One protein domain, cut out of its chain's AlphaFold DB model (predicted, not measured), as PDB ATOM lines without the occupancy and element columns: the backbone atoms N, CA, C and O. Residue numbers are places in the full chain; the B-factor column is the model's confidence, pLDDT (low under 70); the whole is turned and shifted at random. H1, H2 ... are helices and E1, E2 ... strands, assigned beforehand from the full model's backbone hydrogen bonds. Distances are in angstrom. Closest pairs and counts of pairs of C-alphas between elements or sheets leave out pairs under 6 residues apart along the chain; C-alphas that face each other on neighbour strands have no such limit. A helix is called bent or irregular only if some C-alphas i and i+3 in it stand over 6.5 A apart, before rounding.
ATOM      1  N   ARG A 255     191.196 231.754 264.409       90.06
ATOM      2  CA  ARG A 255     191.871 232.897 263.781       90.06
ATOM      3  C   ARG A 255     191.354 233.097 262.366       90.06
ATOM      4  O   ARG A 255     190.859 232.155 261.753       90.06
ATOM      5  N   THR A 256     191.551 234.293 261.833       91.56
ATOM      6  CA  THR A 256     191.382 234.563 260.404       91.56
ATOM      7  C   THR A 256     192.742 234.472 259.720       91.56
ATOM      8  O   THR A 256     193.692 235.138 260.132       91.56
ATOM      9  N   LEU A 257     192.851 233.612 258.708       89.94
ATOM     10  CA  LEU A 257     194.003 233.550 257.813       89.94
ATOM     11  C   LEU A 257     193.618 234.122 256.456       89.94
ATOM     12  O   LEU A 257     192.692 233.639 255.819       89.94
ATOM     13  N   TYR A 258     194.384 235.095 256.002       91.81
ATOM     14  CA  TYR A 258     194.158 235.844 254.782       91.81
ATOM     15  C   TYR A 258     194.936 235.224 253.615       91.81
ATOM     16  O   TYR A 258     196.143 234.976 253.687       91.81
ATOM     17  N   ALA A 259     194.246 234.948 252.521       91.88
ATOM     18  CA  ALA A 259     194.811 234.536 251.253       91.88
ATOM     19  C   ALA A 259     194.707 235.711 250.281       91.88
ATOM     20  O   ALA A 259     193.611 236.148 249.951       91.88
ATOM     21  N   LEU A 260     195.851 236.188 249.804       92.00
ATOM     22  CA  LEU A 260     195.962 237.290 248.858       92.00
ATOM     23  C   LEU A 260     196.046 236.760 247.425       92.00
ATOM     24  O   LEU A 260     196.815 235.824 247.149       92.00
ATOM     25  N   TRP A 261     195.278 237.357 246.516       93.06
ATOM     26  CA  TRP A 261     195.337 237.042 245.090       93.06
ATOM     27  C   TRP A 261     196.586 237.640 244.434       93.06
ATOM     28  O   TRP A 261     196.845 238.836 244.529       93.06
ATOM     29  N   ASN A 262     197.353 236.814 243.720       89.62
ATOM     30  CA  ASN A 262     198.419 237.273 242.839       89.62
ATOM     31  C   ASN A 262     197.943 237.178 241.376       89.62
ATOM     32  O   ASN A 262     197.865 236.065 240.841       89.62
ATOM     33  N   PRO A 263     197.669 238.309 240.704       88.00
ATOM     34  CA  PRO A 263     197.148 238.323 239.339       88.00
ATOM     35  C   PRO A 263     198.160 237.824 238.305       88.00
ATOM     36  O   PRO A 263     197.775 237.143 237.355       88.00
ATOM     37  N   SER A 264     199.454 238.100 238.507       89.19
ATOM     38  CA  SER A 264     200.526 237.663 237.604       89.19
ATOM     39  C   SER A 264     200.696 236.145 237.624       89.19
ATOM     40  O   SER A 264     200.950 235.526 236.595       89.19
ATOM     41  N   GLU A 265     200.534 235.534 238.798       88.81
ATOM     42  CA  GLU A 265     200.612 234.079 238.967       88.81
ATOM     43  C   GLU A 265     199.256 233.375 238.809       88.81
ATOM     44  O   GLU A 265     199.219 232.143 238.790       88.81
ATOM     45  N   GLN A 266     198.164 234.142 238.729       91.12
ATOM     46  CA  GLN A 266     196.780 233.668 238.823       91.12
ATOM     47  C   GLN A 266     196.586 232.677 239.979       91.12
ATOM     48  O   GLN A 266     196.025 231.590 239.814       91.12
ATOM     49  N   ALA A 267     197.108 233.036 241.153       90.75
ATOM     50  CA  ALA A 267     197.141 232.150 242.304       90.75
ATOM     51  C   ALA A 267     196.899 232.898 243.613       90.75
ATOM     52  O   ALA A 267     197.429 233.980 243.847       90.75
ATOM     53  N   TRP A 268     196.164 232.251 244.512       90.75
ATOM     54  CA  TRP A 268     196.030 232.665 245.904       90.75
ATOM     55  C   TRP A 268     197.279 232.291 246.700       90.75
ATOM     56  O   TRP A 268     197.884 231.246 246.446       90.75
ATOM     57  N   SER A 269     197.667 233.097 247.687       88.38
ATOM     58  CA  SER A 269     198.790 232.794 248.584       88.38
ATOM     59  C   SER A 269     198.574 233.363 249.982       88.38
ATOM     60  O   SER A 269     197.955 234.405 250.136       88.38
ATOM     61  N   TYR A 270     199.139 232.732 251.009       84.75
ATOM     62  CA  TYR A 270     199.031 233.210 252.399       84.75
ATOM     63  C   TYR A 270     199.964 234.395 252.726       84.75
ATOM     64  O   TYR A 270     200.373 234.567 253.872       84.75
ATOM     65  N   ARG A 271     200.380 235.183 251.726       79.19
ATOM     66  CA  ARG A 271     201.393 236.247 251.876       79.19
ATOM     67  C   ARG A 271     200.833 237.573 252.400       79.19
ATOM     68  O   ARG A 271     201.529 238.577 252.337       79.19
ATOM     69  N   ASP A 272     199.600 237.583 252.888       82.81
ATOM     70  CA  ASP A 272     199.001 238.785 253.455       82.81
ATOM     71  C   ASP A 272     199.741 239.210 254.745       82.81
ATOM     72  O   ASP A 272     199.989 238.355 255.603       82.81
ATOM     73  N   PRO A 273     200.100 240.497 254.905       79.19
ATOM     74  CA  PRO A 273     200.825 240.992 256.078       79.19
ATOM     75  C   PRO A 273     200.034 240.863 257.390       79.19
ATOM     76  O   PRO A 273     200.647 240.751 258.452       79.19
ATOM     77  N   ARG A 274     198.693 240.809 257.335       82.00
ATOM     78  CA  ARG A 274     197.827 240.586 258.509       82.00
ATOM     79  C   ARG A 274     197.953 239.175 259.056       82.00
ATOM     80  O   ARG A 274     197.628 238.934 260.223       82.00
ATOM     81  N   ASN A 275     198.431 238.228 258.246       81.38
ATOM     82  CA  ASN A 275     198.750 236.912 258.762       81.38
ATOM     83  C   ASN A 275     199.908 237.044 259.744       81.38
ATOM     84  O   ASN A 275     201.080 237.056 259.361       81.38
ATOM     85  N   LYS A 276     199.568 237.013 261.034       68.94
ATOM     86  CA  LYS A 276     200.498 236.729 262.129       68.94
ATOM     87  C   LYS A 276     200.896 235.257 262.063       68.94
ATOM     88  O   LYS A 276     200.668 234.471 262.981       68.94
ATOM     89  N   VAL A 277     201.462 234.851 260.929       58.50
ATOM     90  CA  VAL A 277     202.265 233.644 260.881       58.50
ATOM     91  C   VAL A 277     203.400 233.926 261.842       58.50
ATOM     92  O   VAL A 277     204.086 234.937 261.664       58.50
ATOM     93  N   PRO A 278     203.629 233.081 262.850       51.97
ATOM     94  CA  PRO A 278     204.835 233.214 263.633       51.97
ATOM     95  C   PRO A 278     206.003 233.160 262.656       51.97
ATOM     96  O   PRO A 278     206.248 232.120 262.029       51.97
ATOM     97  N   PRO A 300     203.121 229.718 251.118       63.81
ATOM     98  CA  PRO A 300     202.802 228.837 250.019       63.81
ATOM     99  C   PRO A 300     201.603 229.411 249.275       63.81
ATOM    100  O   PRO A 300     200.723 230.050 249.868       63.81
ATOM    101  N   ARG A 301     201.558 229.160 247.962       74.38
ATOM    102  CA  ARG A 301     200.291 229.274 247.237       74.38
ATOM    103  C   ARG A 301     199.224 228.537 248.043       74.38
ATOM    104  O   ARG A 301     199.573 227.619 248.791       74.38
ATOM    105  N   LEU A 302     197.960 228.917 247.891       73.75
ATOM    106  CA  LEU A 302     196.803 228.257 248.484       73.75
ATOM    107  C   LEU A 302     196.686 226.835 247.913       73.75
ATOM    108  O   LEU A 302     195.839 226.480 247.101       73.75
ATOM    109  N   GLY A 303     197.636 226.006 248.307       58.91
ATOM    110  CA  GLY A 303     197.796 224.625 247.966       58.91
ATOM    111  C   GLY A 303     197.045 223.863 249.020       58.91
ATOM    112  O   GLY A 303     197.641 223.148 249.814       58.91
ATOM    113  N   LEU A 304     195.719 223.963 248.993       56.16
ATOM    114  CA  LEU A 304     194.861 223.046 249.738       56.16
ATOM    115  C   LEU A 304     194.921 221.603 249.165       56.16
ATOM    116  O   LEU A 304     194.021 220.801 249.395       56.16
ATOM    117  N   GLY A 305     195.960 221.274 248.385       60.66
ATOM    118  CA  GLY A 305     196.279 219.940 247.882       60.66
ATOM    119  C   GLY A 305     196.878 219.044 248.972       60.66
ATOM    120  O   GLY A 305     196.433 219.060 250.112       60.66
ATOM    121  N   ASP A 306     197.887 218.237 248.632       55.09
ATOM    122  CA  ASP A 306     198.443 217.202 249.529       55.09
ATOM    123  C   ASP A 306     199.062 217.710 250.837       55.09
ATOM    124  O   ASP A 306     199.196 216.947 251.794       55.09
ATOM    125  N   GLN A 307     199.456 218.980 250.893       58.66
ATOM    126  CA  GLN A 307     200.059 219.580 252.078       58.66
ATOM    127  C   GLN A 307     199.360 220.906 252.382       58.66
ATOM    128  O   GLN A 307     199.838 221.948 251.929       58.66
ATOM    129  N   PRO A 308     198.231 220.887 253.122       62.41
ATOM    130  CA  PRO A 308     197.618 222.118 253.593       62.41
ATOM    131  C   PRO A 308     198.642 222.910 254.399       62.41
ATOM    132  O   PRO A 308     199.525 222.340 255.050       62.41
ATOM    133  N   TYR A 309     198.517 224.231 254.345       70.25
ATOM    134  CA  TYR A 309     199.371 225.121 255.107       70.25
ATOM    135  C   TYR A 309     199.376 224.695 256.577       70.25
ATOM    136  O   TYR A 309     198.322 224.602 257.200       70.25
ATOM    137  N   ALA A 310     200.557 224.373 257.115       67.06
ATOM    138  CA  ALA A 310     200.667 223.713 258.416       67.06
ATOM    139  C   ALA A 310     200.041 224.533 259.555       67.06
ATOM    140  O   ALA A 310     199.628 223.970 260.558       67.06
ATOM    141  N   TRP A 311     199.943 225.848 259.384       74.50
ATOM    142  CA  TRP A 311     199.389 226.763 260.375       74.50
ATOM    143  C   TRP A 311     197.893 227.021 260.214       74.50
ATOM    144  O   TRP A 311     197.342 227.756 261.025       74.50
ATOM    145  N   PHE A 312     197.249 226.441 259.199       83.50
ATOM    146  CA  PHE A 312     195.816 226.565 258.967       83.50
ATOM    147  C   PHE A 312     195.076 225.346 259.515       83.50
ATOM    148  O   PHE A 312     195.288 224.211 259.069       83.50
ATOM    149  N   ASN A 313     194.180 225.591 260.466       86.31
ATOM    150  CA  ASN A 313     193.242 224.608 260.969       86.31
ATOM    151  C   ASN A 313     191.850 224.840 260.349       86.31
ATOM    152  O   ASN A 313     191.056 225.598 260.903       86.31
ATOM    153  N   PRO A 314     191.502 224.159 259.244       87.88
ATOM    154  CA  PRO A 314     190.288 224.442 258.472       87.88
ATOM    155  C   PRO A 314     188.972 224.222 259.234       87.88
ATOM    156  O   PRO A 314     187.924 224.690 258.789       87.88
ATOM    157  N   THR A 315     188.996 223.514 260.371       87.38
ATOM    158  CA  THR A 315     187.787 223.281 261.173       87.38
ATOM    159  C   THR A 315     187.526 224.353 262.225       87.38
ATOM    160  O   THR A 315     186.433 224.377 262.781       87.38
ATOM    161  N   ILE A 316     188.519 225.184 262.555       90.12
ATOM    162  CA  ILE A 316     188.415 226.196 263.622       90.12
ATOM    163  C   ILE A 316     188.690 227.599 263.071       90.12
ATOM    164  O   ILE A 316     187.989 228.540 263.445       90.12
ATOM    165  N   ASP A 317     189.682 227.722 262.189       91.88
ATOM    166  CA  ASP A 317     190.079 228.977 261.562       91.88
ATOM    167  C   ASP A 317     189.091 229.392 260.459       91.88
ATOM    168  O   ASP A 317     188.485 228.557 259.779       91.88
ATOM    169  N   THR A 318     188.982 230.702 260.261       94.50
ATOM    170  CA  THR A 318     188.353 231.331 259.099       94.50
ATOM    171  C   THR A 318     189.417 231.551 258.030       94.50
ATOM    172  O   THR A 318     190.507 232.045 258.323       94.50
ATOM    173  N   LEU A 319     189.122 231.191 256.782       94.62
ATOM    174  CA  LEU A 319     189.967 231.534 255.639       94.62
ATOM    175  C   LEU A 319     189.354 232.730 254.905       94.62
ATOM    176  O   LEU A 319     188.266 232.610 254.346       94.62
ATOM    177  N   ALA A 320     190.059 233.856 254.920       95.44
ATOM    178  CA  ALA A 320     189.677 235.090 254.254       95.44
ATOM    179  C   ALA A 320     190.333 235.193 252.873       95.44
ATOM    180  O   ALA A 320     191.538 234.985 252.745       95.44
ATOM    181  N   PHE A 321     189.563 235.511 251.840       95.12
ATOM    182  CA  PHE A 321     190.050 235.778 250.491       95.12
ATOM    183  C   PHE A 321     190.078 237.282 250.239       95.12
ATOM    184  O   PHE A 321     189.036 237.930 250.219       95.12
ATOM    185  N   VAL A 322     191.282 237.802 250.029       93.69
ATOM    186  CA  VAL A 322     191.588 239.231 249.931       93.69
ATOM    187  C   VAL A 322     191.937 239.559 248.491       93.69
ATOM    188  O   VAL A 322     192.935 239.059 247.952       93.69
ATOM    189  N   TYR A 323     191.126 240.398 247.861       91.62
ATOM    190  CA  TYR A 323     191.321 240.789 246.471       91.62
ATOM    191  C   TYR A 323     191.644 242.279 246.387       91.62
ATOM    192  O   TYR A 323     190.783 243.128 246.200       91.62
ATOM    193  N   ASN A 324     192.933 242.595 246.462       82.75
ATOM    194  CA  ASN A 324     193.438 243.969 246.507       82.75
ATOM    195  C   ASN A 324     193.531 244.673 245.136       82.75
ATOM    196  O   ASN A 324     194.258 245.656 244.995       82.75
ATOM    197  N   ARG A 325     192.852 244.159 244.102       80.94
ATOM    198  CA  ARG A 325     192.811 244.752 242.752       80.94
ATOM    199  C   ARG A 325     191.399 245.148 242.351       80.94
ATOM    200  O   ARG A 325     190.903 244.780 241.293       80.94
ATOM    201  N   CYS A 326     190.738 245.893 243.220       72.25
ATOM    202  CA  CYS A 326     189.435 246.469 242.951       72.25
ATOM    203  C   CYS A 326     189.555 247.660 241.984       72.25
ATOM    204  O   CYS A 326     189.613 248.816 242.395       72.25
ATOM    205  N   GLY A 327     189.685 247.378 240.691       75.56
ATOM    206  CA  GLY A 327     189.593 248.409 239.664       75.56
ATOM    207  C   GLY A 327     188.160 248.604 239.176       75.56
ATOM    208  O   GLY A 327     187.306 247.732 239.345       75.56
ATOM    209  N   ASN A 328     187.913 249.767 238.574       77.00
ATOM    210  CA  ASN A 328     186.621 250.128 237.983       77.00
ATOM    211  C   ASN A 328     186.479 249.612 236.537       77.00
ATOM    212  O   ASN A 328     185.417 249.768 235.936       77.00
ATOM    213  N   GLU A 329     187.541 249.036 235.967       85.81
ATOM    214  CA  GLU A 329     187.543 248.551 234.590       85.81
ATOM    215  C   GLU A 329     186.873 247.167 234.496       85.81
ATOM    216  O   GLU A 329     187.027 246.334 235.401       85.81
ATOM    217  N   PRO A 330     186.154 246.861 233.400       88.06
ATOM    218  CA  PRO A 330     185.541 245.546 233.190       88.06
ATOM    219  C   PRO A 330     186.524 244.374 233.330       88.06
ATOM    220  O   PRO A 330     186.150 243.301 233.812       88.06
ATOM    221  N   GLU A 331     187.785 244.565 232.942       90.50
ATOM    222  CA  GLU A 331     188.848 243.567 233.062       90.50
ATOM    223  C   GLU A 331     189.160 243.217 234.525       90.50
ATOM    224  O   GLU A 331     189.437 242.053 234.831       90.50
ATOM    225  N   ASP A 332     189.087 244.191 235.437       88.81
ATOM    226  CA  ASP A 332     189.344 243.977 236.864       88.81
ATOM    227  C   ASP A 332     188.200 243.192 237.520       88.81
ATOM    228  O   ASP A 332     188.451 242.297 238.336       88.81
ATOM    229  N   VAL A 333     186.955 243.451 237.101       89.69
ATOM    230  CA  VAL A 333     185.770 242.676 237.514       89.69
ATOM    231  C   VAL A 333     185.882 241.227 237.033       89.69
ATOM    232  O   VAL A 333     185.739 240.298 237.830       89.69
ATOM    233  N   GLN A 334     186.237 241.008 235.764       92.44
ATOM    234  CA  GLN A 334     186.464 239.657 235.231       92.44
ATOM    235  C   GLN A 334     187.610 238.940 235.959       92.44
ATOM    236  O   GLN A 334     187.549 237.731 236.213       92.44
ATOM    237  N   GLN A 335     188.676 239.667 236.309       93.50
ATOM    238  CA  GLN A 335     189.792 239.107 237.065       93.50
ATOM    239  C   GLN A 335     189.372 238.710 238.488       93.50
ATOM    240  O   GLN A 335     189.799 237.648 238.957       93.50
ATOM    241  N   TYR A 336     188.504 239.491 239.137       93.88
ATOM    242  CA  TYR A 336     187.910 239.151 240.429       93.88
ATOM    243  C   TYR A 336     187.071 237.870 240.346       93.88
ATOM    244  O   TYR A 336     187.308 236.925 241.104       93.88
ATOM    245  N   GLU A 337     186.137 237.794 239.395       93.56
ATOM    246  CA  GLU A 337     185.271 236.622 239.209       93.56
ATOM    247  C   GLU A 337     186.103 235.358 238.967       93.56
ATOM    248  O   GLU A 337     185.881 234.312 239.586       93.56
ATOM    249  N   LYS A 338     187.143 235.475 238.133       94.69
ATOM    250  CA  LYS A 338     188.102 234.397 237.889       94.69
ATOM    251  C   LYS A 338     188.855 233.992 239.159       94.69
ATOM    252  O   LYS A 338     189.027 232.795 239.404       94.69
ATOM    253  N   ALA A 339     189.312 234.954 239.960       94.75
ATOM    254  CA  ALA A 339     189.999 234.685 241.220       94.75
ATOM    255  C   ALA A 339     189.089 233.918 242.195       94.75
ATOM    256  O   ALA A 339     189.516 232.908 242.769       94.75
ATOM    257  N   MET A 340     187.824 234.331 242.323       95.56
ATOM    258  CA  MET A 340     186.829 233.683 243.187       95.56
ATOM    259  C   MET A 340     186.439 232.288 242.702       95.56
ATOM    260  O   MET A 340     186.369 231.359 243.508       95.56
ATOM    261  N   ALA A 341     186.293 232.087 241.392       94.62
ATOM    262  CA  ALA A 341     186.078 230.756 240.827       94.62
ATOM    263  C   ALA A 341     187.244 229.805 241.160       94.62
ATOM    264  O   ALA A 341     187.036 228.656 241.563       94.62
ATOM    265  N   ILE A 342     188.489 230.284 241.060       93.62
ATOM    266  CA  ILE A 342     189.679 229.505 241.433       93.62
ATOM    267  C   ILE A 342     189.689 229.206 242.941       93.62
ATOM    268  O   ILE A 342     189.974 228.069 243.334       93.62
ATOM    269  N   ALA A 343     189.343 230.179 243.789       93.50
ATOM    270  CA  ALA A 343     189.199 229.978 245.232       93.50
ATOM    271  C   ALA A 343     188.180 228.869 245.549       93.50
ATOM    272  O   ALA A 343     188.523 227.897 246.229       93.50
ATOM    273  N   GLY A 344     186.973 228.955 244.985       93.56
ATOM    274  CA  GLY A 344     185.908 227.963 245.148       93.56
ATOM    275  C   GLY A 344     186.333 226.549 244.742       93.56
ATOM    276  O   GLY A 344     186.125 225.581 245.486       93.56
ATOM    277  N   GLN A 345     187.047 226.419 243.618       91.62
ATOM    278  CA  GLN A 345     187.626 225.143 243.181       91.62
ATOM    279  C   GLN A 345     188.640 224.579 244.186       91.62
ATOM    280  O   GLN A 345     188.643 223.370 244.445       91.62
ATOM    281  N   HIS A 346     189.506 225.423 244.759       89.56
ATOM    282  CA  HIS A 346     190.475 224.995 245.771       89.56
ATOM    283  C   HIS A 346     189.788 224.487 247.042       89.56
ATOM    284  O   HIS A 346     190.162 223.417 247.536       89.56
ATOM    285  N   ILE A 347     188.772 225.204 247.533       90.56
ATOM    286  CA  ILE A 347     187.999 224.812 248.719       90.56
ATOM    287  C   ILE A 347     187.273 223.488 248.478       90.56
ATOM    288  O   ILE A 347     187.414 222.550 249.265       90.56
ATOM    289  N   THR A 348     186.571 223.371 247.352       90.19
ATOM    290  CA  THR A 348     185.809 222.167 246.996       90.19
ATOM    291  C   THR A 348     186.720 220.951 246.848       90.19
ATOM    292  O   THR A 348     186.459 219.888 247.420       90.19
ATOM    293  N   ARG A 349     187.844 221.096 246.133       88.25
ATOM    294  CA  ARG A 349     188.828 220.016 245.972       88.25
ATOM    295  C   ARG A 349     189.397 219.570 247.320       88.25
ATOM    296  O   ARG A 349     189.568 218.369 247.532       88.25
ATOM    297  N   HIS A 350     189.668 220.511 248.225       86.25
ATOM    298  CA  HIS A 350     190.149 220.201 249.568       86.25
ATOM    299  C   HIS A 350     189.117 219.433 250.388       86.25
ATOM    300  O   HIS A 350     189.442 218.382 250.936       86.25
ATOM    301  N   ALA A 351     187.877 219.924 250.428       87.56
ATOM    302  CA  ALA A 351     186.785 219.295 251.162       87.56
ATOM    303  C   ALA A 351     186.539 217.858 250.678       87.56
ATOM    304  O   ALA A 351     186.419 216.946 251.494       87.56
ATOM    305  N   ASN A 352     186.572 217.630 249.361       86.12
ATOM    306  CA  ASN A 352     186.414 216.296 248.778       86.12
ATOM    307  C   ASN A 352     187.561 215.347 249.154       86.12
ATOM    308  O   ASN A 352     187.333 214.163 249.405       86.12
ATOM    309  N   LYS A 353     188.800 215.849 249.207       86.88
ATOM    310  CA  LYS A 353     189.985 215.043 249.534       86.88
ATOM    311  C   LYS A 353     190.132 214.783 251.037       86.88
ATOM    312  O   LYS A 353     190.614 213.725 251.444       86.88
ATOM    313  N   HIS A 354     189.735 215.747 251.859       84.88
ATOM    314  CA  HIS A 354     189.913 215.743 253.306       84.88
ATOM    315  C   HIS A 354     188.619 216.169 254.021       84.88
ATOM    316  O   HIS A 354     188.603 217.197 254.694       84.88
ATOM    317  N   PRO A 355     187.534 215.377 253.948       86.31
ATOM    318  CA  PRO A 355     186.217 215.782 254.453       86.31
ATOM    319  C   PRO A 355     186.192 216.071 255.960       86.31
ATOM    320  O   PRO A 355     185.474 216.957 256.417       86.31
ATOM    321  N   SER A 356     187.021 215.383 256.754       85.56
ATOM    322  CA  SER A 356     187.174 215.653 258.193       85.56
ATOM    323  C   SER A 356     187.924 216.953 258.509       85.56
ATOM    324  O   SER A 356     187.947 217.374 259.663       85.56
ATOM    325  N   ARG A 357     188.546 217.568 257.500       85.81
ATOM    326  CA  ARG A 357     189.315 218.815 257.569       85.81
ATOM    327  C   ARG A 357     188.807 219.830 256.543       85.81
ATOM    328  O   ARG A 357     189.568 220.660 256.072       85.81
ATOM    329  N   ALA A 358     187.544 219.738 256.148       90.38
ATOM    330  CA  ALA A 358     186.971 220.710 255.235       90.38
ATOM    331  C   ALA A 358     186.884 222.096 255.898       90.38
ATOM    332  O   ALA A 358     186.702 222.193 257.113       90.38
ATOM    333  N   VAL A 359     187.032 223.148 255.090       92.19
ATOM    334  CA  VAL A 359     186.961 224.539 255.554       92.19
ATOM    335  C   VAL A 359     185.532 224.849 255.990       92.19
ATOM    336  O   VAL A 359     184.607 224.713 255.192       92.19
ATOM    337  N   ARG A 360     185.352 225.234 257.258       95.00
ATOM    338  CA  ARG A 360     184.025 225.503 257.841       95.00
ATOM    339  C   ARG A 360     183.608 226.966 257.754       95.00
ATOM    340  O   ARG A 360     182.415 227.243 257.672       95.00
ATOM    341  N   LYS A 361     184.571 227.887 257.768       96.94
ATOM    342  CA  LYS A 361     184.321 229.330 257.784       96.94
ATOM    343  C   LYS A 361     185.140 230.021 256.708       96.94
ATOM    344  O   LYS A 361     186.356 229.827 256.634       96.94
ATOM    345  N   LEU A 362     184.460 230.815 255.894       96.69
ATOM    346  CA  LEU A 362     185.062 231.641 254.859       96.69
ATOM    347  C   LEU A 362     184.720 233.104 255.070       96.69
ATOM    348  O   LEU A 362     183.640 233.434 255.552       96.69
ATOM    349  N   GLU A 363     185.640 233.949 254.647       96.75
ATOM    350  CA  GLU A 363     185.449 235.382 254.499       96.75
ATOM    351  C   GLU A 363     185.932 235.767 253.098       96.75
ATOM    352  O   GLU A 363     186.896 235.190 252.588       96.75
ATOM    353  N   ILE A 364     185.227 236.663 252.420       95.31
ATOM    354  CA  ILE A 364     185.552 237.091 251.059       95.31
ATOM    355  C   ILE A 364     185.402 238.601 251.005       95.31
ATOM    356  O   ILE A 364     184.303 239.102 251.235       95.31
ATOM    357  N   GLU A 365     186.472 239.297 250.636       93.00
ATOM    358  CA  GLU A 365     186.383 240.695 250.224       93.00
ATOM    359  C   GLU A 365     185.611 240.756 248.893       93.00
ATOM    360  O   GLU A 365     186.019 240.178 247.874       93.00
ATOM    361  N   TRP A 366     184.420 241.350 248.922       91.50
ATOM    362  CA  TRP A 366     183.480 241.374 247.813       91.50
ATOM    363  C   TRP A 366     183.572 242.666 247.009       91.50
ATOM    364  O   TRP A 366     183.477 243.777 247.522       91.50
ATOM    365  N   CYS A 367     183.701 242.494 245.693       89.12
ATOM    366  CA  CYS A 367     183.688 243.581 244.735       89.12
ATOM    367  C   CYS A 367     182.245 243.978 244.386       89.12
ATOM    368  O   CYS A 367     181.564 243.246 243.670       89.12
ATOM    369  N   GLN A 368     181.818 245.171 244.809       85.06
ATOM    370  CA  GLN A 368     180.472 245.703 244.536       85.06
ATOM    371  C   GLN A 368     180.134 245.872 243.039       85.06
ATOM    372  O   GLN A 368     178.958 245.889 242.678       85.06
ATOM    373  N   PHE A 369     181.130 245.962 242.145       85.50
ATOM    374  CA  PHE A 369     180.883 245.978 240.693       85.50
ATOM    375  C   PHE A 369     180.436 244.623 240.132       85.50
ATOM    376  O   PHE A 369     179.894 244.566 239.027       85.50
ATOM    377  N   VAL A 370     180.608 243.533 240.887       86.81
ATOM    378  CA  VAL A 370     179.985 242.248 240.560       86.81
ATOM    379  C   VAL A 370     178.509 242.340 240.924       86.81
ATOM    380  O   VAL A 370     178.128 242.199 242.083       86.81
ATOM    381  N   GLN A 371     177.665 242.554 239.916       80.56
ATOM    382  CA  GLN A 371     176.232 242.845 240.082       80.56
ATOM    383  C   GLN A 371     175.454 241.761 240.849       80.56
ATOM    384  O   GLN A 371     174.375 242.019 241.390       80.56
ATOM    385  N   HIS A 372     175.973 240.534 240.884       89.00
ATOM    386  CA  HIS A 372     175.300 239.376 241.454       89.00
ATOM    387  C   HIS A 372     176.203 238.679 242.485       89.00
ATOM    388  O   HIS A 372     176.899 237.722 242.152       89.00
ATOM    389  N   PRO A 373     176.171 239.081 243.773       90.62
ATOM    390  CA  PRO A 373     176.986 238.448 244.818       90.62
ATOM    391  C   PRO A 373     176.691 236.949 244.959       90.62
ATOM    392  O   PRO A 373     177.548 236.170 245.376       90.62
ATOM    393  N   LYS A 374     175.489 236.518 244.555       94.00
ATOM    394  CA  LYS A 374     175.096 235.110 244.503       94.00
ATOM    395  C   LYS A 374     176.014 234.272 243.610       94.00
ATOM    396  O   LYS A 374     176.297 233.130 243.970       94.00
ATOM    397  N   ASP A 375     176.511 234.828 242.507       93.12
ATOM    398  CA  ASP A 375     177.391 234.115 241.580       93.12
ATOM    399  C   ASP A 375     178.753 233.849 242.230       93.12
ATOM    400  O   ASP A 375     179.267 232.728 242.148       93.12
ATOM    401  N   THR A 376     179.273 234.817 242.993       93.12
ATOM    402  CA  THR A 376     180.468 234.651 243.833       93.12
ATOM    403  C   THR A 376     180.247 233.602 244.921       93.12
ATOM    404  O   THR A 376     181.043 232.673 245.049       93.12
ATOM    405  N   VAL A 377     179.152 233.697 245.683       95.00
ATOM    406  CA  VAL A 377     178.857 232.754 246.779       95.00
ATOM    407  C   VAL A 377     178.649 231.330 246.257       95.00
ATOM    408  O   VAL A 377     179.094 230.372 246.891       95.00
ATOM    409  N   SER A 378     178.061 231.174 245.067       95.12
ATOM    410  CA  SER A 378     177.840 229.864 244.440       95.12
ATOM    411  C   SER A 378     179.132 229.100 244.135       95.12
ATOM    412  O   SER A 378     179.120 227.869 244.137       95.12
ATOM    413  N   GLN A 379     180.270 229.793 243.977       95.00
ATOM    414  CA  GLN A 379     181.580 229.146 243.808       95.00
ATOM    415  C   GLN A 379     181.981 228.309 245.033       95.00
ATOM    416  O   GLN A 379     182.833 227.422 244.935       95.00
ATOM    417  N   PHE A 380     181.373 228.584 246.190       94.38
ATOM    418  CA  PHE A 380     181.685 227.959 247.469       94.38
ATOM    419  C   PHE A 380     180.582 227.028 247.971       94.38
ATOM    420  O   PHE A 380     180.668 226.597 249.123       94.38
ATOM    421  N   ASP A 381     179.600 226.678 247.130       89.69
ATOM    422  CA  ASP A 381     178.530 225.735 247.476       89.69
ATOM    423  C   ASP A 381     179.067 224.306 247.632       89.69
ATOM    424  O   ASP A 381     178.980 223.442 246.759       89.69
ATOM    425  N   ASN A 382     179.711 224.082 248.775       77.88
ATOM    426  CA  ASN A 382     180.252 222.811 249.203       77.88
ATOM    427  C   ASN A 382     179.569 222.386 250.508       77.88
ATOM    428  O   ASN A 382     179.318 223.195 251.399       77.88
ATOM    429  N   ASN A 383     179.326 221.083 250.648       71.50
ATOM    430  CA  ASN A 383     178.540 220.508 251.749       71.50
ATOM    431  C   ASN A 383     179.173 220.633 253.147       71.50
ATOM    432  O   ASN A 383     178.609 220.134 254.119       71.50
ATOM    433  N   ALA A 384     180.374 221.199 253.259       90.12
ATOM    434  CA  ALA A 384     181.077 221.297 254.527       90.12
ATOM    435  C   ALA A 384     181.141 222.720 255.083       90.12
ATOM    436  O   ALA A 384     181.452 222.869 256.268       90.12
ATOM    437  N   LEU A 385     180.854 223.736 254.273       95.31
ATOM    438  CA  LEU A 385     180.858 225.114 254.729       95.31
ATOM    439  C   LEU A 385     179.728 225.325 255.747       95.31
ATOM    440  O   LEU A 385     178.623 224.824 255.574       95.31
ATOM    441  N   GLU A 386     180.016 226.034 256.833       96.12
ATOM    442  CA  GLU A 386     179.034 226.395 257.864       96.12
ATOM    443  C   GLU A 386     178.676 227.878 257.763       96.12
ATOM    444  O   GLU A 386     177.513 228.252 257.936       96.12
ATOM    445  N   GLN A 387     179.671 228.713 257.453       96.75
ATOM    446  CA  GLN A 387     179.515 230.153 257.327       96.75
ATOM    447  C   GLN A 387     180.392 230.724 256.208       96.75
ATOM    448  O   GLN A 387     181.561 230.354 256.079       96.75
ATOM    449  N   LEU A 388     179.838 231.678 255.465       96.81
ATOM    450  CA  LEU A 388     180.552 232.554 254.544       96.81
ATOM    451  C   LEU A 388     180.204 234.003 254.878       96.81
ATOM    452  O   LEU A 388     179.028 234.364 254.869       96.81
ATOM    453  N   THR A 389     181.211 234.818 255.164       96.12
ATOM    454  CA  THR A 389     181.068 236.263 255.338       96.12
ATOM    455  C   THR A 389     181.516 236.966 254.055       96.12
ATOM    456  O   THR A 389     182.632 236.748 253.592       96.12
ATOM    457  N   LEU A 390     180.646 237.772 253.456       94.44
ATOM    458  CA  LEU A 390     181.006 238.735 252.418       94.44
ATOM    459  C   LEU A 390     181.322 240.053 253.111       94.44
ATOM    460  O   LEU A 390     180.448 240.596 253.782       94.44
ATOM    461  N   VAL A 391     182.553 240.522 252.960       92.81
ATOM    462  CA  VAL A 391     183.008 241.809 253.479       92.81
ATOM    463  C   VAL A 391     183.109 242.750 252.298       92.81
ATOM    464  O   VAL A 391     183.860 242.464 251.369       92.81
ATOM    465  N   ASP A 392     182.354 243.840 252.282       87.50
ATOM    466  CA  ASP A 392     182.528 244.823 251.211       87.50
ATOM    467  C   ASP A 392     183.921 245.444 251.315       87.50
ATOM    468  O   ASP A 392     184.455 245.630 252.408       87.50
ATOM    469  N   HIS A 393     184.516 245.766 250.172       81.25
ATOM    470  CA  HIS A 393     185.652 246.677 250.134       81.25
ATOM    471  C   HIS A 393     185.258 247.957 249.409       81.25
ATOM    472  O   HIS A 393     184.399 247.961 248.521       81.25
ATOM    473  N   ASP A 394     185.927 249.044 249.768       73.50
ATOM    474  CA  ASP A 394     185.669 250.339 249.163       73.50
ATOM    475  C   ASP A 394     186.252 250.387 247.745       73.50
ATOM    476  O   ASP A 394     187.418 250.065 247.507       73.50
ATOM    477  N   HIS A 395     185.433 250.818 246.787       71.56
ATOM    478  CA  HIS A 395     185.907 251.188 245.458       71.56
ATOM    479  C   HIS A 395     186.162 252.683 245.421       71.56
ATOM    480  O   HIS A 395     185.246 253.488 245.606       71.56
ATOM    481  N   PHE A 396     187.402 253.072 245.134       63.44
ATOM    482  CA  PHE A 396     187.686 254.469 244.850       63.44
ATOM    483  C   PHE A 396     187.065 254.832 243.497       63.44
ATOM    484  O   PHE A 396     187.532 254.394 242.443       63.44
ATOM    485  N   ASN A 397     185.999 255.635 243.519       61.91
ATOM    486  CA  ASN A 397     185.425 256.210 242.309       61.91
ATOM    487  C   ASN A 397     186.028 257.608 242.067       61.91
ATOM    488  O   ASN A 397     185.564 258.580 242.669       61.91
ATOM    489  N   PRO A 398     187.024 257.747 241.170       59.50
ATOM    490  CA  PRO A 398     187.668 259.033 240.911       59.50
ATOM    491  C   PRO A 398     186.713 260.072 240.306       59.50
ATOM    492  O   PRO A 398     186.985 261.266 240.403       59.50
ATOM    493  N   ALA A 399     185.605 259.646 239.688       62.41
ATOM    494  CA  ALA A 399     184.631 260.553 239.085       62.41
ATOM    495  C   ALA A 399     183.689 261.194 240.119       62.41
ATOM    496  O   ALA A 399     183.065 262.211 239.821       62.41
ATOM    497  N   TYR A 400     183.588 260.626 241.327       58.03
ATOM    498  CA  TYR A 400     182.667 261.098 242.363       58.03
ATOM    499  C   TYR A 400     183.275 261.016 243.774       58.03
ATOM    500  O   TYR A 400     182.732 260.314 244.631       58.03
ATOM    501  N   PRO A 401     184.357 261.766 244.058       57.66
ATOM    502  CA  PRO A 401     184.995 261.766 245.377       57.66
ATOM    503  C   PRO A 401     184.055 262.221 246.508       57.66
ATOM    504  O   PRO A 401     184.255 261.849 247.657       57.66
ATOM    505  N   SER A 402     183.000 262.985 246.197       51.44
ATOM    506  CA  SER A 402     182.069 263.560 247.177       51.44
ATOM    507  C   SER A 402     180.791 262.750 247.436       51.44
ATOM    508  O   SER A 402     180.077 263.048 248.390       51.44
ATOM    509  N   ARG A 403     180.475 261.717 246.639       49.28
ATOM    510  CA  ARG A 403     179.225 260.935 246.801       49.28
ATOM    511  C   ARG A 403     179.316 259.766 247.771       49.28
ATOM    512  O   ARG A 403     178.343 259.029 247.926       49.28
ATOM    513  N   ILE A 404     180.449 259.594 248.438       53.31
ATOM    514  CA  ILE A 404     180.615 258.494 249.388       53.31
ATOM    515  C   ILE A 404     179.674 258.687 250.599       53.31
ATOM    516  O   ILE A 404     179.146 257.717 251.132       53.31
ATOM    517  N   TYR A 405     179.316 259.937 250.921       48.34
ATOM    518  CA  TYR A 405     178.386 260.279 252.003       48.34
ATOM    519  C   TYR A 405     176.903 259.975 251.713       48.34
ATOM    520  O   TYR A 405     176.150 259.710 252.646       48.34
ATOM    521  N   GLU A 406     176.464 259.942 250.447       51.47
ATOM    522  CA  GLU A 406     175.055 259.657 250.097       51.47
ATOM    523  C   GLU A 406     174.707 258.154 250.161       51.47
ATOM    524  O   GLU A 406     173.548 257.782 249.989       51.47
ATOM    525  N   GLN A 407     175.675 257.267 250.432       54.19
ATOM    526  CA  GLN A 407     175.432 255.817 250.480       54.19
ATOM    527  C   GLN A 407     175.014 255.281 251.861       54.19
ATOM    528  O   GLN A 407     174.635 254.114 251.967       54.19
ATOM    529  N   HIS A 408     175.039 256.101 252.918       54.44
ATOM    530  CA  HIS A 408     174.718 255.634 254.274       54.44
ATOM    531  C   HIS A 408     173.218 255.370 254.503       54.44
ATOM    532  O   HIS A 408     172.879 254.414 255.201       54.44
ATOM    533  N   GLU A 409     172.312 256.134 253.875       53.41
ATOM    534  CA  GLU A 409     170.853 255.920 254.001       53.41
ATOM    535  C   GLU A 409     170.357 254.627 253.311       53.41
ATOM    536  O   GLU A 409     169.229 254.186 253.532       53.41
ATOM    537  N   ASP A 410     171.219 253.959 252.541       71.62
ATOM    538  CA  ASP A 410     170.922 252.724 251.804       71.62
ATOM    539  C   ASP A 410     171.470 251.459 252.501       71.62
ATOM    540  O   ASP A 410     171.203 250.339 252.073       71.62
ATOM    541  N   TYR A 411     172.206 251.577 253.614       73.50
ATOM    542  CA  TYR A 411     172.851 250.406 254.230       73.50
ATOM    543  C   TYR A 411     171.847 249.333 254.682       73.50
ATOM    544  O   TYR A 411     172.021 248.147 254.396       73.50
ATOM    545  N   ALA A 412     170.759 249.735 255.349       78.31
ATOM    546  CA  ALA A 412     169.723 248.803 255.797       78.31
ATOM    547  C   ALA A 412     169.003 248.126 254.617       78.31
ATOM    548  O   ALA A 412     168.713 246.930 254.677       78.31
ATOM    549  N   GLN A 413     168.762 248.868 253.530       81.25
ATOM    550  CA  GLN A 413     168.142 248.338 252.314       81.25
ATOM    551  C   GLN A 413     169.078 247.363 251.592       81.25
ATOM    552  O   GLN A 413     168.631 246.292 251.179       81.25
ATOM    553  N   ARG A 414     170.382 247.664 251.518       78.00
ATOM    554  CA  ARG A 414     171.409 246.743 251.004       78.00
ATOM    555  C   ARG A 414     171.521 245.481 251.846       78.00
ATOM    556  O   ARG A 414     171.575 244.393 251.279       78.00
ATOM    557  N   LEU A 415     171.475 245.597 253.173       80.31
ATOM    558  CA  LEU A 415     171.524 244.445 254.075       80.31
ATOM    559  C   LEU A 415     170.281 243.555 253.915       80.31
ATOM    560  O   LEU A 415     170.390 242.327 253.863       80.31
ATOM    561  N   GLU A 416     169.097 244.160 253.774       85.06
ATOM    562  CA  GLU A 416     167.855 243.437 253.488       85.06
ATOM    563  C   GLU A 416     167.888 242.772 252.102       85.06
ATOM    564  O   GLU A 416     167.533 241.594 251.963       85.06
ATOM    565  N   TRP A 417     168.348 243.496 251.079       86.69
ATOM    566  CA  TRP A 417     168.525 242.980 249.724       86.69
ATOM    567  C   TRP A 417     169.523 241.819 249.684       86.69
ATOM    568  O   TRP A 417     169.219 240.781 249.090       86.69
ATOM    569  N   ALA A 418     170.670 241.947 250.353       84.69
ATOM    570  CA  ALA A 418     171.691 240.911 250.441       84.69
ATOM    571  C   ALA A 418     171.138 239.672 251.155       84.69
ATOM    572  O   ALA A 418     171.242 238.567 250.628       84.69
ATOM    573  N   SER A 419     170.452 239.849 252.290       84.69
ATOM    574  CA  SER A 419     169.804 238.758 253.031       84.69
ATOM    575  C   SER A 419     168.795 237.986 252.170       84.69
ATOM    576  O   SER A 419     168.802 236.753 252.148       84.69
ATOM    577  N   LYS A 420     167.967 238.692 251.386       89.75
ATOM    578  CA  LYS A 420     167.016 238.072 250.444       89.75
ATOM    579  C   LYS A 420     167.719 237.372 249.279       89.75
ATOM    580  O   LYS A 420     167.338 236.262 248.912       89.75
ATOM    581  N   THR A 421     168.732 238.007 248.694       89.56
ATOM    582  CA  THR A 421     169.442 237.522 247.497       89.56
ATOM    583  C   THR A 421     170.323 236.311 247.800       89.56
ATOM    584  O   THR A 421     170.427 235.391 246.983       89.56
ATOM    585  N   LEU A 422     170.924 236.291 248.989       92.00
ATOM    586  CA  LEU A 422     171.856 235.266 249.455       92.00
ATOM    587  C   LEU A 422     171.167 234.171 250.284       92.00
ATOM    588  O   LEU A 422     171.834 233.315 250.862       92.00
ATOM    589  N   ALA A 423     169.835 234.154 250.327       92.75
ATOM    590  CA  ALA A 423     169.087 233.047 250.902       92.75
ATOM    591  C   ALA A 423     169.158 231.788 250.013       92.75
ATOM    592  O   ALA A 423     169.233 231.858 248.784       92.75
ATOM    593  N   GLY A 424     169.063 230.613 250.644       93.38
ATOM    594  CA  GLY A 424     168.933 229.320 249.959       93.38
ATOM    595  C   GLY A 424     170.218 228.499 249.835       93.38
ATOM    596  O   GLY A 424     170.153 227.383 249.325       93.38
ATOM    597  N   PHE A 425     171.356 228.998 250.321       94.94
ATOM    598  CA  PHE A 425     172.571 228.191 250.457       94.94
ATOM    599  C   PHE A 425     172.488 227.251 251.668       94.94
ATOM    600  O   PHE A 425     171.804 227.534 252.653       94.94
ATOM    601  N   ASN A 426     173.220 226.136 251.614       94.88
ATOM    602  CA  ASN A 426     173.270 225.140 252.698       94.88
ATOM    603  C   ASN A 426     174.118 225.584 253.909       94.88
ATOM    604  O   ASN A 426     174.325 224.809 254.842       94.88
ATOM    605  N   PHE A 427     174.610 226.819 253.891       95.06
ATOM    606  CA  PHE A 427     175.447 227.437 254.911       95.06
ATOM    607  C   PHE A 427     174.965 228.859 255.190       95.06
ATOM    608  O   PHE A 427     174.249 229.464 254.388       95.06
ATOM    609  N   LYS A 428     175.353 229.407 256.344       95.75
ATOM    610  CA  LYS A 428     174.994 230.774 256.722       95.75
ATOM    611  C   LYS A 428     175.803 231.761 255.886       95.75
ATOM    612  O   LYS A 428     177.027 231.776 255.983       95.75
ATOM    613  N   VAL A 429     175.128 232.618 255.130       95.56
ATOM    614  CA  VAL A 429     175.770 233.761 254.475       95.56
ATOM    615  C   VAL A 429     175.568 234.996 255.346       95.56
ATOM    616  O   VAL A 429     174.445 235.285 255.762       95.56
ATOM    617  N   ILE A 430     176.658 235.683 255.674       94.44
ATOM    618  CA  ILE A 430     176.661 236.959 256.390       94.44
ATOM    619  C   ILE A 430     177.193 238.008 255.426       94.44
ATOM    620  O   ILE A 430     178.158 237.751 254.715       94.44
ATOM    621  N   TRP A 431     176.555 239.167 255.396       91.88
ATOM    622  CA  TRP A 431     177.057 240.333 254.690       91.88
ATOM    623  C   TRP A 431     177.473 241.368 255.732       91.88
ATOM    624  O   TRP A 431     176.664 241.751 256.581       91.88
ATOM    625  N   GLU A 432     178.743 241.744 255.701       91.00
ATOM    626  CA  GLU A 432     179.350 242.778 256.527       91.00
ATOM    627  C   GLU A 432     179.773 243.880 255.569       91.00
ATOM    628  O   GLU A 432     180.818 243.791 254.928       91.00
ATOM    629  N   GLY A 433     178.948 244.914 255.406       81.25
ATOM    630  CA  GLY A 433     179.443 246.050 254.649       81.25
ATOM    631  C   GLY A 433     180.589 246.681 255.430       81.25
ATOM    632  O   GLY A 433     180.480 246.875 256.646       81.25
ATOM    633  N   SER A 434     181.686 246.988 254.742       69.75
ATOM    634  CA  SER A 434     182.655 247.948 255.234       69.75
ATOM    635  C   SER A 434     181.875 249.230 255.485       69.75
ATOM    636  O   SER A 434     181.527 249.967 254.566       69.75
TER     637      SER A 434
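What this domain is: This is residues 255 to 278 and 300 to 434 of the 459 residues of the protein "RanBP2-type domain-containing protein" of Mollisia scopiformis (UniProt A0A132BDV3). A strongly twisted sheet of six strands has the long helix H1 over one face, covering the half with E2, E1 and E3. The short helix H2 lies beside H1, and the kinked helix H3 packs with its residues 414 to 419 on the edge strand E6, while its residues 405 to 410 stick out. The printed part has 159 residues, with three named helices and six named strands in the order E1 E2 E3 H1 E4 H2 E5 H3 E6, class mixed. The sheet is mixed, in the order E2 E1 E3 E4 E5 E6. The whole is compact, with a radius of gyration of the C-alphas of 15.9 A and spans of 48 by 35 by 28 A.

How they stand to each other: Inner strand E4, residues 361 to 366, is parallel to E3, residues 318 to 322, with N 321 and O 363 within hydrogen-bond range at 2.8 A. E4 is also parallel to E5, residues 387 to 392, with N 366 and O 391 at 2.7 A. E5 is parallel to edge strand E6, residues 428 to 432, with N 390 and O 430 at 2.8 A. E3 is parallel to E1, residues 256 to 262, with N 259 and O 320 at 2.7 A. E1 and edge strand E2, residues 267 to 269, form an antiparallel hairpin, with N 260 and O 269 at 2.8 A. H1, residues 330 to 353, is on the sheet at a height of 8.8 A and runs along the strands, at 22 degrees to E3 on the local plane. H2, residues 373 to 378, only grazes the sheet. H1, with residues 337 to 341 alone, and H2 only just touch, with 3 pairs of C-alphas within 8 A; the closest, Met 340 and Thr 376, are 6.5 A apart. H3, residues 403 to 421, is on the sheet, its closest C-alphas to E6 being Ala 418 and Trp 431, 6.9 A; H1 and H3 are apart. The sheet with H1 and H3 makes two layers, helices on one face of a sheet. E3-H1-E4, E4-H2-E5 and E5-H3-E6 are strand-helix-strand units, parallel neighbour strands joined through a helix, with right-handed crossovers. Every O i to N i+4 pair is within hydrogen-bond range in H1 and H2, and 8 of 15 in H3.

Where its parts are: E1 begins at C-alpha 256 (191.382, 234.563, 260.404) and is 19.1 A long. H1 is 34.9 A long, from C-alpha 330 (185.541, 245.546, 233.190). H3, 25.4 A, is irregular, with C-alphas 409 and 412 7.4 A apart, and has a kink of 63 degrees near residue 410. E6 ends at C-alpha 432 (179.350, 242.778, 256.527).

The domain as a whole: The C-alphas farthest apart, of Ser 356 and Ser 402, are 49.4 A apart. Residues 279 to 299 are not printed, and C-alphas 278 and 300 are 14.4 A apart across this cut, in the link from E2 to E3. Of the links printed whole, none is long. Mean pLDDT of the printed part is 83.4; 26 residues are under 70, among them 303 to 308 and 396 to 409.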